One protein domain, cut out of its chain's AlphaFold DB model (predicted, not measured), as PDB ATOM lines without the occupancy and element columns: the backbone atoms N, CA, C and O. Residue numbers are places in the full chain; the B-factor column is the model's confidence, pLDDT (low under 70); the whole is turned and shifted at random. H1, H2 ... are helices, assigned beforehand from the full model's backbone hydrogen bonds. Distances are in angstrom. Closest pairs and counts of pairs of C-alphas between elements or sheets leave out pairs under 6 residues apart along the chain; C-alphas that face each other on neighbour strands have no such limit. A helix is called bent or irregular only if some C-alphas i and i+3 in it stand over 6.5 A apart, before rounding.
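Overview. This is residues 70 to 126 of the 136 residues of a protein of Adineta steineri (UniProt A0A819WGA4). What shape does the model have? It is a loose, long loop of four short helices: from the first printed residue the chain runs out through H1 and H2, turns round at residues 89 to 95, which stick out at one end, and comes back through H3 and H4, where H4 meets H1. The residues after H4 run on to Arg 126, at the other end of the length. What is it made of? The printed part has 57 residues with four named helices, H1, H2, H3 and H4 in chain order, and no named strand; the class is all helix. How compact is it? It is loose, with a radius of gyration of the C-alphas of 13.4 A, and its outline is a rod of 45 by 19 by 15 A.

Arrangement. What does the first helix meet? H1, residues 72 to 76, touches H4, residues 108 to 117; the closest C-alphas, of Leu 74 and Ser 109, are 5.1 A apart. H1 is apart from H3, residues 96 to 106. Where does the second helix stand? H2, residues 84 to 90, touches no helix and is apart from H1 and H4. H2 and H3 are near each other, with 8 pairs of C-alphas within 10 A and the closest 8.3 A apart. How do H3 and H4 stand? They touch only at the corner by their link, with the closest C-alphas, of Ile 104 and Arg 111, 4.7 A apart. They run opposite ways at a steep tilt of 62 degrees. What do the backbone N and O atoms show? In H1, H3 and H4 every O i to N i+4 pair is within hydrogen-bond range; in H2 it is 0 of 3, and 0 of 4 for O i to N i+3.

Along the chain. Where do the first two helices lie? H1 begins at C-alpha 72, (-11.781, 49.915, 7.203), and measures 6.3 A from first to last C-alpha. H2 measures 11.2 A and is neither bent nor irregular, but only just: C-alphas 87 and 90 are 6.4 A apart. Where do the other two lie? H3 begins at C-alpha 96, (-33.591, 47.668, -8.879), and measures 15.6 A. H4 measures 14.1 A and ends at C-alpha 117, (-26.538, 48.193, 7.560).

Size, cuts and confidence. How far does it reach? The two C-alphas farthest apart, of Asn 91 and Arg 126, are 44.9 A apart, while those of Arg 70 and Arg 126 are 10.5 A apart. Is it continuous? The printed part has no cut; the link from H1 to H2 is short, and those from H2 to H3 and from H3 to H4 are tight. Where is confidence low? The mean pLDDT of the printed part is 74.3, and residues 78 to 94, 96 and 99 are under 70.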
ATOM      1  N   ARG A  70     -12.967  44.346  10.362       87.75
ATOM      2  CA  ARG A  70     -11.949  45.349  10.726       87.75
ATOM      3  C   ARG A  70     -11.250  46.013   9.532       87.75
ATOM      4  O   ARG A  70     -10.403  46.877   9.729       87.75
ATOM      5  N   ARG A  71     -11.573  45.621   8.292       85.69
ATOM      6  CA  ARG A  71     -10.945  46.172   7.080       85.69
ATOM      7  C   ARG A  71     -11.591  47.501   6.702       85.69
ATOM      8  O   ARG A  71     -12.400  47.564   5.773       85.69
ATOM      9  N   LYS A  72     -11.257  48.560   7.442       78.19
ATOM     10  CA  LYS A  72     -11.781  49.915   7.203       78.19
ATOM     11  C   LYS A  72     -11.429  50.422   5.805       78.19
ATOM     12  O   LYS A  72     -12.266  51.071   5.183       78.19
ATOM     13  N   GLU A  73     -10.306  49.978   5.231       80.44
ATOM     14  CA  GLU A  73      -9.945  50.323   3.857       80.44
ATOM     15  C   GLU A  73     -10.988  49.846   2.829       80.44
ATOM     16  O   GLU A  73     -11.214  50.503   1.818       80.44
ATOM     17  N   LEU A  74     -11.707  48.742   3.092       76.44
ATOM     18  CA  LEU A  74     -12.787  48.281   2.210       76.44
ATOM     19  C   LEU A  74     -14.018  49.189   2.253       76.44
ATOM     20  O   LEU A  74     -14.786  49.203   1.292       76.44
ATOM     21  N   LEU A  75     -14.248  49.898   3.356       77.38
ATOM     22  CA  LEU A  75     -15.367  50.829   3.499       77.38
ATOM     23  C   LEU A  75     -15.040  52.213   2.930       77.38
ATOM     24  O   LEU A  75     -15.953  52.901   2.475       77.38
ATOM     25  N   GLU A  76     -13.762  52.587   2.946       72.62
ATOM     26  CA  GLU A  76     -13.256  53.877   2.468       72.62
ATOM     27  C   GLU A  76     -12.957  53.885   0.961       72.62
ATOM     28  O   GLU A  76     -13.018  54.939   0.329       72.62
ATOM     29  N   LEU A  77     -12.694  52.722   0.352       70.25
ATOM     30  CA  LEU A  77     -12.477  52.611  -1.091       70.25
ATOM     31  C   LEU A  77     -13.720  53.062  -1.892       70.25
ATOM     32  O   LEU A  77     -14.805  52.492  -1.708       70.25
ATOM     33  N   PRO A  78     -13.583  54.014  -2.839       65.38
ATOM     34  CA  PRO A  78     -14.676  54.402  -3.723       65.38
ATOM     35  C   PRO A  78     -15.060  53.204  -4.596       65.38
ATOM     36  O   PRO A  78     -14.289  52.732  -5.435       65.38
ATOM     37  N   CYS A  79     -16.251  52.648  -4.371       67.50
ATOM     38  CA  CYS A  79     -16.726  51.519  -5.157       67.50
ATOM     39  C   CYS A  79     -17.378  52.028  -6.450       67.50
ATOM     40  O   CYS A  79     -18.317  52.820  -6.419       67.50
ATOM     41  N   ARG A  80     -16.930  51.509  -7.602       60.88
ATOM     42  CA  ARG A  80     -17.425  51.898  -8.941       60.88
ATOM     43  C   ARG A  80     -18.924  51.623  -9.165       60.88
ATOM     44  O   ARG A  80     -19.491  52.027 -10.166       60.88
ATOM     45  N   HIS A  81     -19.567  50.919  -8.233       63.75
ATOM     46  CA  HIS A  81     -20.992  50.612  -8.275       63.75
ATOM     47  C   HIS A  81     -21.870  51.647  -7.547       63.75
ATOM     48  O   HIS A  81     -23.091  51.518  -7.574       63.75
ATOM     49  N   ARG A  82     -21.284  52.631  -6.846       53.69
ATOM     50  CA  ARG A  82     -22.049  53.699  -6.181       53.69
ATOM     51  C   ARG A  82     -22.644  54.680  -7.206       53.69
ATOM     52  O   ARG A  82     -23.784  55.099  -7.029       53.69
ATOM     53  N   ASP A  83     -21.940  54.906  -8.314       52.47
ATOM     54  CA  ASP A  83     -22.333  55.855  -9.373       52.47
ATOM     55  C   ASP A  83     -23.161  55.214 -10.508       52.47
ATOM     56  O   ASP A  83     -23.832  55.902 -11.267       52.47
ATOM     57  N   MET A  84     -23.212  53.877 -10.581       52.28
ATOM     58  CA  MET A  84     -23.999  53.139 -11.590       52.28
ATOM     59  C   MET A  84     -25.526  53.222 -11.402       52.28
ATOM     60  O   MET A  84     -26.273  52.694 -12.227       52.28
ATOM     61  N   SER A  85     -26.010  53.827 -10.313       52.75
ATOM     62  CA  SER A  85     -27.447  53.903 -10.021       52.75
ATOM     63  C   SER A  85     -28.211  54.837 -10.967       52.75
ATOM     64  O   SER A  85     -29.407  54.634 -11.156       52.75
ATOM     65  N   VAL A  86     -27.536  55.799 -11.606       53.44
ATOM     66  CA  VAL A  86     -28.197  56.812 -12.449       53.44
ATOM     67  C   VAL A  86     -28.187  56.437 -13.937       53.44
ATOM     68  O   VAL A  86     -29.200  56.601 -14.610       53.44
ATOM     69  N   GLU A  87     -27.100  55.867 -14.470       50.50
ATOM     70  CA  GLU A  87     -26.991  55.595 -15.917       50.50
ATOM     71  C   GLU A  87     -27.748  54.334 -16.381       50.50
ATOM     72  O   GLU A  87     -28.283  54.302 -17.489       50.50
ATOM     73  N   MET A  88     -27.851  53.293 -15.543       53.19
ATOM     74  CA  MET A  88     -28.494  52.022 -15.927       53.19
ATOM     75  C   MET A  88     -30.025  52.005 -15.780       53.19
ATOM     76  O   MET A  88     -30.665  51.108 -16.327       53.19
ATOM     77  N   MET A  89     -30.634  52.985 -15.097       51.50
ATOM     78  CA  MET A  89     -32.100  53.093 -14.986       51.50
ATOM     79  C   MET A  89     -32.793  53.386 -16.330       51.50
ATOM     80  O   MET A  89     -33.998  53.183 -16.439       51.50
ATOM     81  N   ASN A  90     -32.040  53.791 -17.360       52.66
ATOM     82  CA  ASN A  90     -32.584  54.184 -18.664       52.66
ATOM     83  C   ASN A  90     -32.730  53.029 -19.675       52.66
ATOM     84  O   ASN A  90     -33.324  53.226 -20.729       52.66
ATOM     85  N   ASN A  91     -32.245  51.819 -19.364       55.22
ATOM     86  CA  ASN A  91     -32.422  50.632 -20.210       55.22
ATOM     87  C   ASN A  91     -33.135  49.535 -19.408       55.22
ATOM     88  O   ASN A  91     -32.512  48.827 -18.621       55.22
ATOM     89  N   HIS A  92     -34.453  49.414 -19.594       54.81
ATOM     90  CA  HIS A  92     -35.380  48.508 -18.893       54.81
ATOM     91  C   HIS A  92     -35.058  46.996 -19.033       54.81
ATOM     92  O   HIS A  92     -35.854  46.231 -19.571       54.81
ATOM     93  N   ALA A  93     -33.923  46.515 -18.521       61.19
ATOM     94  CA  ALA A  93     -33.567  45.092 -18.563       61.19
ATOM     95  C   ALA A  93     -33.515  44.407 -17.184       61.19
ATOM     96  O   ALA A  93     -33.651  43.188 -17.113       61.19
ATOM     97  N   MET A  94     -33.372  45.137 -16.068       65.12
ATOM     98  CA  MET A  94     -33.368  44.542 -14.722       65.12
ATOM     99  C   MET A  94     -34.042  45.443 -13.686       65.12
ATOM    100  O   MET A  94     -33.855  46.654 -13.691       65.12
ATOM    101  N   ASN A  95     -34.787  44.844 -12.751       73.38
ATOM    102  CA  ASN A  95     -35.343  45.590 -11.623       73.38
ATOM    103  C   ASN A  95     -34.244  46.000 -10.615       73.38
ATOM    104  O   ASN A  95     -33.217  45.326 -10.469       73.38
ATOM    105  N   GLU A  96     -34.497  47.086  -9.882       68.88
ATOM    106  CA  GLU A  96     -33.591  47.668  -8.879       68.88
ATOM    107  C   GLU A  96     -33.122  46.638  -7.831       68.88
ATOM    108  O   GLU A  96     -31.953  46.601  -7.438       68.88
ATOM    109  N   ARG A  97     -34.020  45.730  -7.417       75.50
ATOM    110  CA  ARG A  97     -33.722  44.660  -6.450       75.50
ATOM    111  C   ARG A  97     -32.655  43.696  -6.967       75.50
ATOM    112  O   ARG A  97     -31.734  43.355  -6.222       75.50
ATOM    113  N   THR A  98     -32.755  43.270  -8.221       75.38
ATOM    114  CA  THR A  98     -31.806  42.336  -8.833       75.38
ATOM    115  C   THR A  98     -30.450  42.996  -9.070       75.38
ATOM    116  O   THR A  98     -29.421  42.381  -8.785       75.38
ATOM    117  N   MET A  99     -30.431  44.265  -9.489       68.75
ATOM    118  CA  MET A  99     -29.199  45.061  -9.588       68.75
ATOM    119  C   MET A  99     -28.477  45.153  -8.239       68.75
ATOM    120  O   MET A  99     -27.303  44.786  -8.127       68.75
ATOM    121  N   ARG A 100     -29.201  45.536  -7.180       71.38
ATOM    122  CA  ARG A 100     -28.655  45.635  -5.821       71.38
ATOM    123  C   ARG A 100     -28.120  44.291  -5.314       71.38
ATOM    124  O   ARG A 100     -27.051  44.242  -4.703       71.38
ATOM    125  N   TYR A 101     -28.824  43.192  -5.594       75.62
ATOM    126  CA  TYR A 101     -28.369  41.838  -5.267       75.62
ATOM    127  C   TYR A 101     -27.038  41.489  -5.957       75.62
ATOM    128  O   TYR A 101     -26.107  41.016  -5.298       75.62
ATOM    129  N   LEU A 102     -26.915  41.747  -7.265       70.94
ATOM    130  CA  LEU A 102     -25.699  41.454  -8.032       70.94
ATOM    131  C   LEU A 102     -24.503  42.291  -7.559       70.94
ATOM    132  O   LEU A 102     -23.406  41.750  -7.403       70.94
ATOM    133  N   GLN A 103     -24.720  43.572  -7.260       71.81
ATOM    134  CA  GLN A 103     -23.701  44.480  -6.730       71.81
ATOM    135  C   GLN A 103     -23.156  44.016  -5.370       71.81
ATOM    136  O   GLN A 103     -21.941  43.902  -5.192       71.81
ATOM    137  N   ILE A 104     -24.039  43.675  -4.424       76.12
ATOM    138  CA  ILE A 104     -23.662  43.143  -3.100       76.12
ATOM    139  C   ILE A 104     -22.926  41.805  -3.235       76.12
ATOM    140  O   ILE A 104     -22.005  41.516  -2.472       76.12
ATOM    141  N   ARG A 105     -23.303  40.964  -4.204       76.06
ATOM    142  CA  ARG A 105     -22.661  39.660  -4.408       76.06
ATOM    143  C   ARG A 105     -21.249  39.783  -4.989       76.06
ATOM    144  O   ARG A 105     -20.385  38.993  -4.613       76.06
ATOM    145  N   ARG A 106     -21.027  40.735  -5.900       79.81
ATOM    146  CA  ARG A 106     -19.771  40.889  -6.663       79.81
ATOM    147  C   ARG A 106     -18.751  41.824  -6.011       79.81
ATOM    148  O   ARG A 106     -17.575  41.741  -6.341       79.81
ATOM    149  N   CYS A 107     -19.163  42.689  -5.082       83.62
ATOM    150  CA  CYS A 107     -18.284  43.673  -4.451       83.62
ATOM    151  C   CYS A 107     -18.170  43.453  -2.937       83.62
ATOM    152  O   CYS A 107     -19.151  43.605  -2.208       83.62
ATOM    153  N   SER A 108     -16.961  43.155  -2.450       84.75
ATOM    154  CA  SER A 108     -16.678  42.958  -1.020       84.75
ATOM    155  C   SER A 108     -16.996  44.195  -0.177       84.75
ATOM    156  O   SER A 108     -17.587  44.048   0.887       84.75
ATOM    157  N   SER A 109     -16.687  45.397  -0.673       85.81
ATOM    158  CA  SER A 109     -17.022  46.673  -0.023       85.81
ATOM    159  C   SER A 109     -18.537  46.847   0.150       85.81
ATOM    160  O   SER A 109     -19.024  47.013   1.268       85.81
ATOM    161  N   CYS A 110     -19.315  46.693  -0.932       83.88
ATOM    162  CA  CYS A 110     -20.780  46.793  -0.875       83.88
ATOM    163  C   CYS A 110     -21.389  45.708   0.026       83.88
ATOM    164  O   CYS A 110     -22.351  45.960   0.750       83.88
ATOM    165  N   ARG A 111     -20.816  44.498   0.006       87.94
ATOM    166  CA  ARG A 111     -21.231  43.392   0.869       87.94
ATOM    167  C   ARG A 111     -20.980  43.676   2.342       87.94
ATOM    168  O   ARG A 111     -21.862  43.429   3.158       87.94
ATOM    169  N   LEU A 112     -19.795  44.183   2.671       88.06
ATOM    170  CA  LEU A 112     -19.410  44.529   4.033       88.06
ATOM    171  C   LEU A 112     -20.256  45.690   4.559       88.06
ATOM    172  O   LEU A 112     -20.790  45.593   5.659       88.06
ATOM    173  N   ARG A 113     -20.475  46.731   3.744       86.50
ATOM    174  CA  ARG A 113     -21.379  47.833   4.093       86.50
ATOM    175  C   ARG A 113     -22.784  47.323   4.400       86.50
ATOM    176  O   ARG A 113     -23.338  47.659   5.439       86.50
ATOM    177  N   ARG A 114     -23.316  46.425   3.564       85.50
ATOM    178  CA  ARG A 114     -24.623  45.807   3.808       85.50
ATOM    179  C   ARG A 114     -24.664  44.991   5.104       85.50
ATOM    180  O   ARG A 114     -25.706  44.971   5.749       85.50
ATOM    181  N   CYS A 115     -23.581  44.311   5.489       88.75
ATOM    182  CA  CYS A 115     -23.508  43.613   6.779       88.75
ATOM    183  C   CYS A 115     -23.679  44.585   7.956       88.75
ATOM    184  O   CYS A 115     -24.454  44.295   8.865       88.75
ATOM    185  N   PHE A 116     -23.020  45.744   7.910       89.31
ATOM    186  CA  PHE A 116     -23.191  46.793   8.916       89.31
ATOM    187  C   PHE A 116     -24.593  47.419   8.882       89.31
ATOM    188  O   PHE A 116     -25.201  47.570   9.936       89.31
ATOM    189  N   ASP A 117     -25.162  47.678   7.697       86.00
ATOM    190  CA  ASP A 117     -26.538  48.193   7.560       86.00
ATOM    191  C   ASP A 117     -27.595  47.238   8.154       86.00
ATOM    192  O   ASP A 117     -28.687  47.662   8.524       86.00
ATOM    193  N   LEU A 118     -27.297  45.935   8.215       86.44
ATOM    194  CA  LEU A 118     -28.141  44.910   8.844       86.44
ATOM    195  C   LEU A 118     -27.863  44.740  10.350       86.44
ATOM    196  O   LEU A 118     -28.449  43.859  10.976       86.44
ATOM    197  N   GLY A 119     -26.968  45.547  10.928       89.62
ATOM    198  CA  GLY A 119     -26.657  45.552  12.358       89.62
ATOM    199  C   GLY A 119     -25.609  44.528  12.800       89.62
ATOM    200  O   GLY A 119     -25.554  44.192  13.982       89.62
ATOM    201  N   MET A 120     -24.778  44.002  11.890       91.88
ATOM    202  CA  MET A 120     -23.633  43.182  12.301       91.88
ATOM    203  C   MET A 120     -22.579  44.054  12.992       91.88
ATOM    204  O   MET A 120     -22.231  45.126  12.508       91.88
ATOM    205  N   LYS A 121     -22.066  43.562  14.118       90.56
ATOM    206  CA  LYS A 121     -21.222  44.301  15.060       90.56
ATOM    207  C   LYS A 121     -19.781  43.809  15.010       90.56
ATOM    208  O   LYS A 121     -19.544  42.617  15.218       90.56
ATOM    209  N   GLU A 122     -18.834  44.694  14.699       92.38
ATOM    210  CA  GLU A 122     -17.409  44.332  14.628       92.38
ATOM    211  C   GLU A 122     -16.821  44.039  16.010       92.38
ATOM    212  O   GLU A 122     -15.938  43.193  16.130       92.38
ATOM    213  N   GLU A 123     -17.372  44.652  17.058       90.19
ATOM    214  CA  GLU A 123     -16.986  44.434  18.450       90.19
ATOM    215  C   GLU A 123     -17.265  43.001  18.932       90.19
ATOM    216  O   GLU A 123     -16.646  42.537  19.881       90.19
ATOM    217  N   LEU A 124     -18.155  42.270  18.248       89.94
ATOM    218  CA  LEU A 124     -18.439  40.856  18.518       89.94
ATOM    219  C   LEU A 124     -17.523  39.901  17.728       89.94
ATOM    220  O   LEU A 124     -17.652  38.678  17.838       89.94
ATOM    221  N   VAL A 125     -16.626  40.428  16.887       88.75
ATOM    222  CA  VAL A 125     -15.618  39.642  16.169       88.75
ATOM    223  C   VAL A 125     -14.355  39.575  17.017       88.75
ATOM    224  O   VAL A 125     -13.681  40.587  17.210       88.75
ATOM    225  N   ARG A 126     -14.021  38.358  17.455       85.56
ATOM    226  CA  ARG A 126     -12.817  38.038  18.228       85.56
ATOM    227  C   ARG A 126     -11.566  38.717  17.654       85.56
ATOM    228  O   ARG A 126     -11.359  38.668  16.437       85.56
TER     229      ARG A 126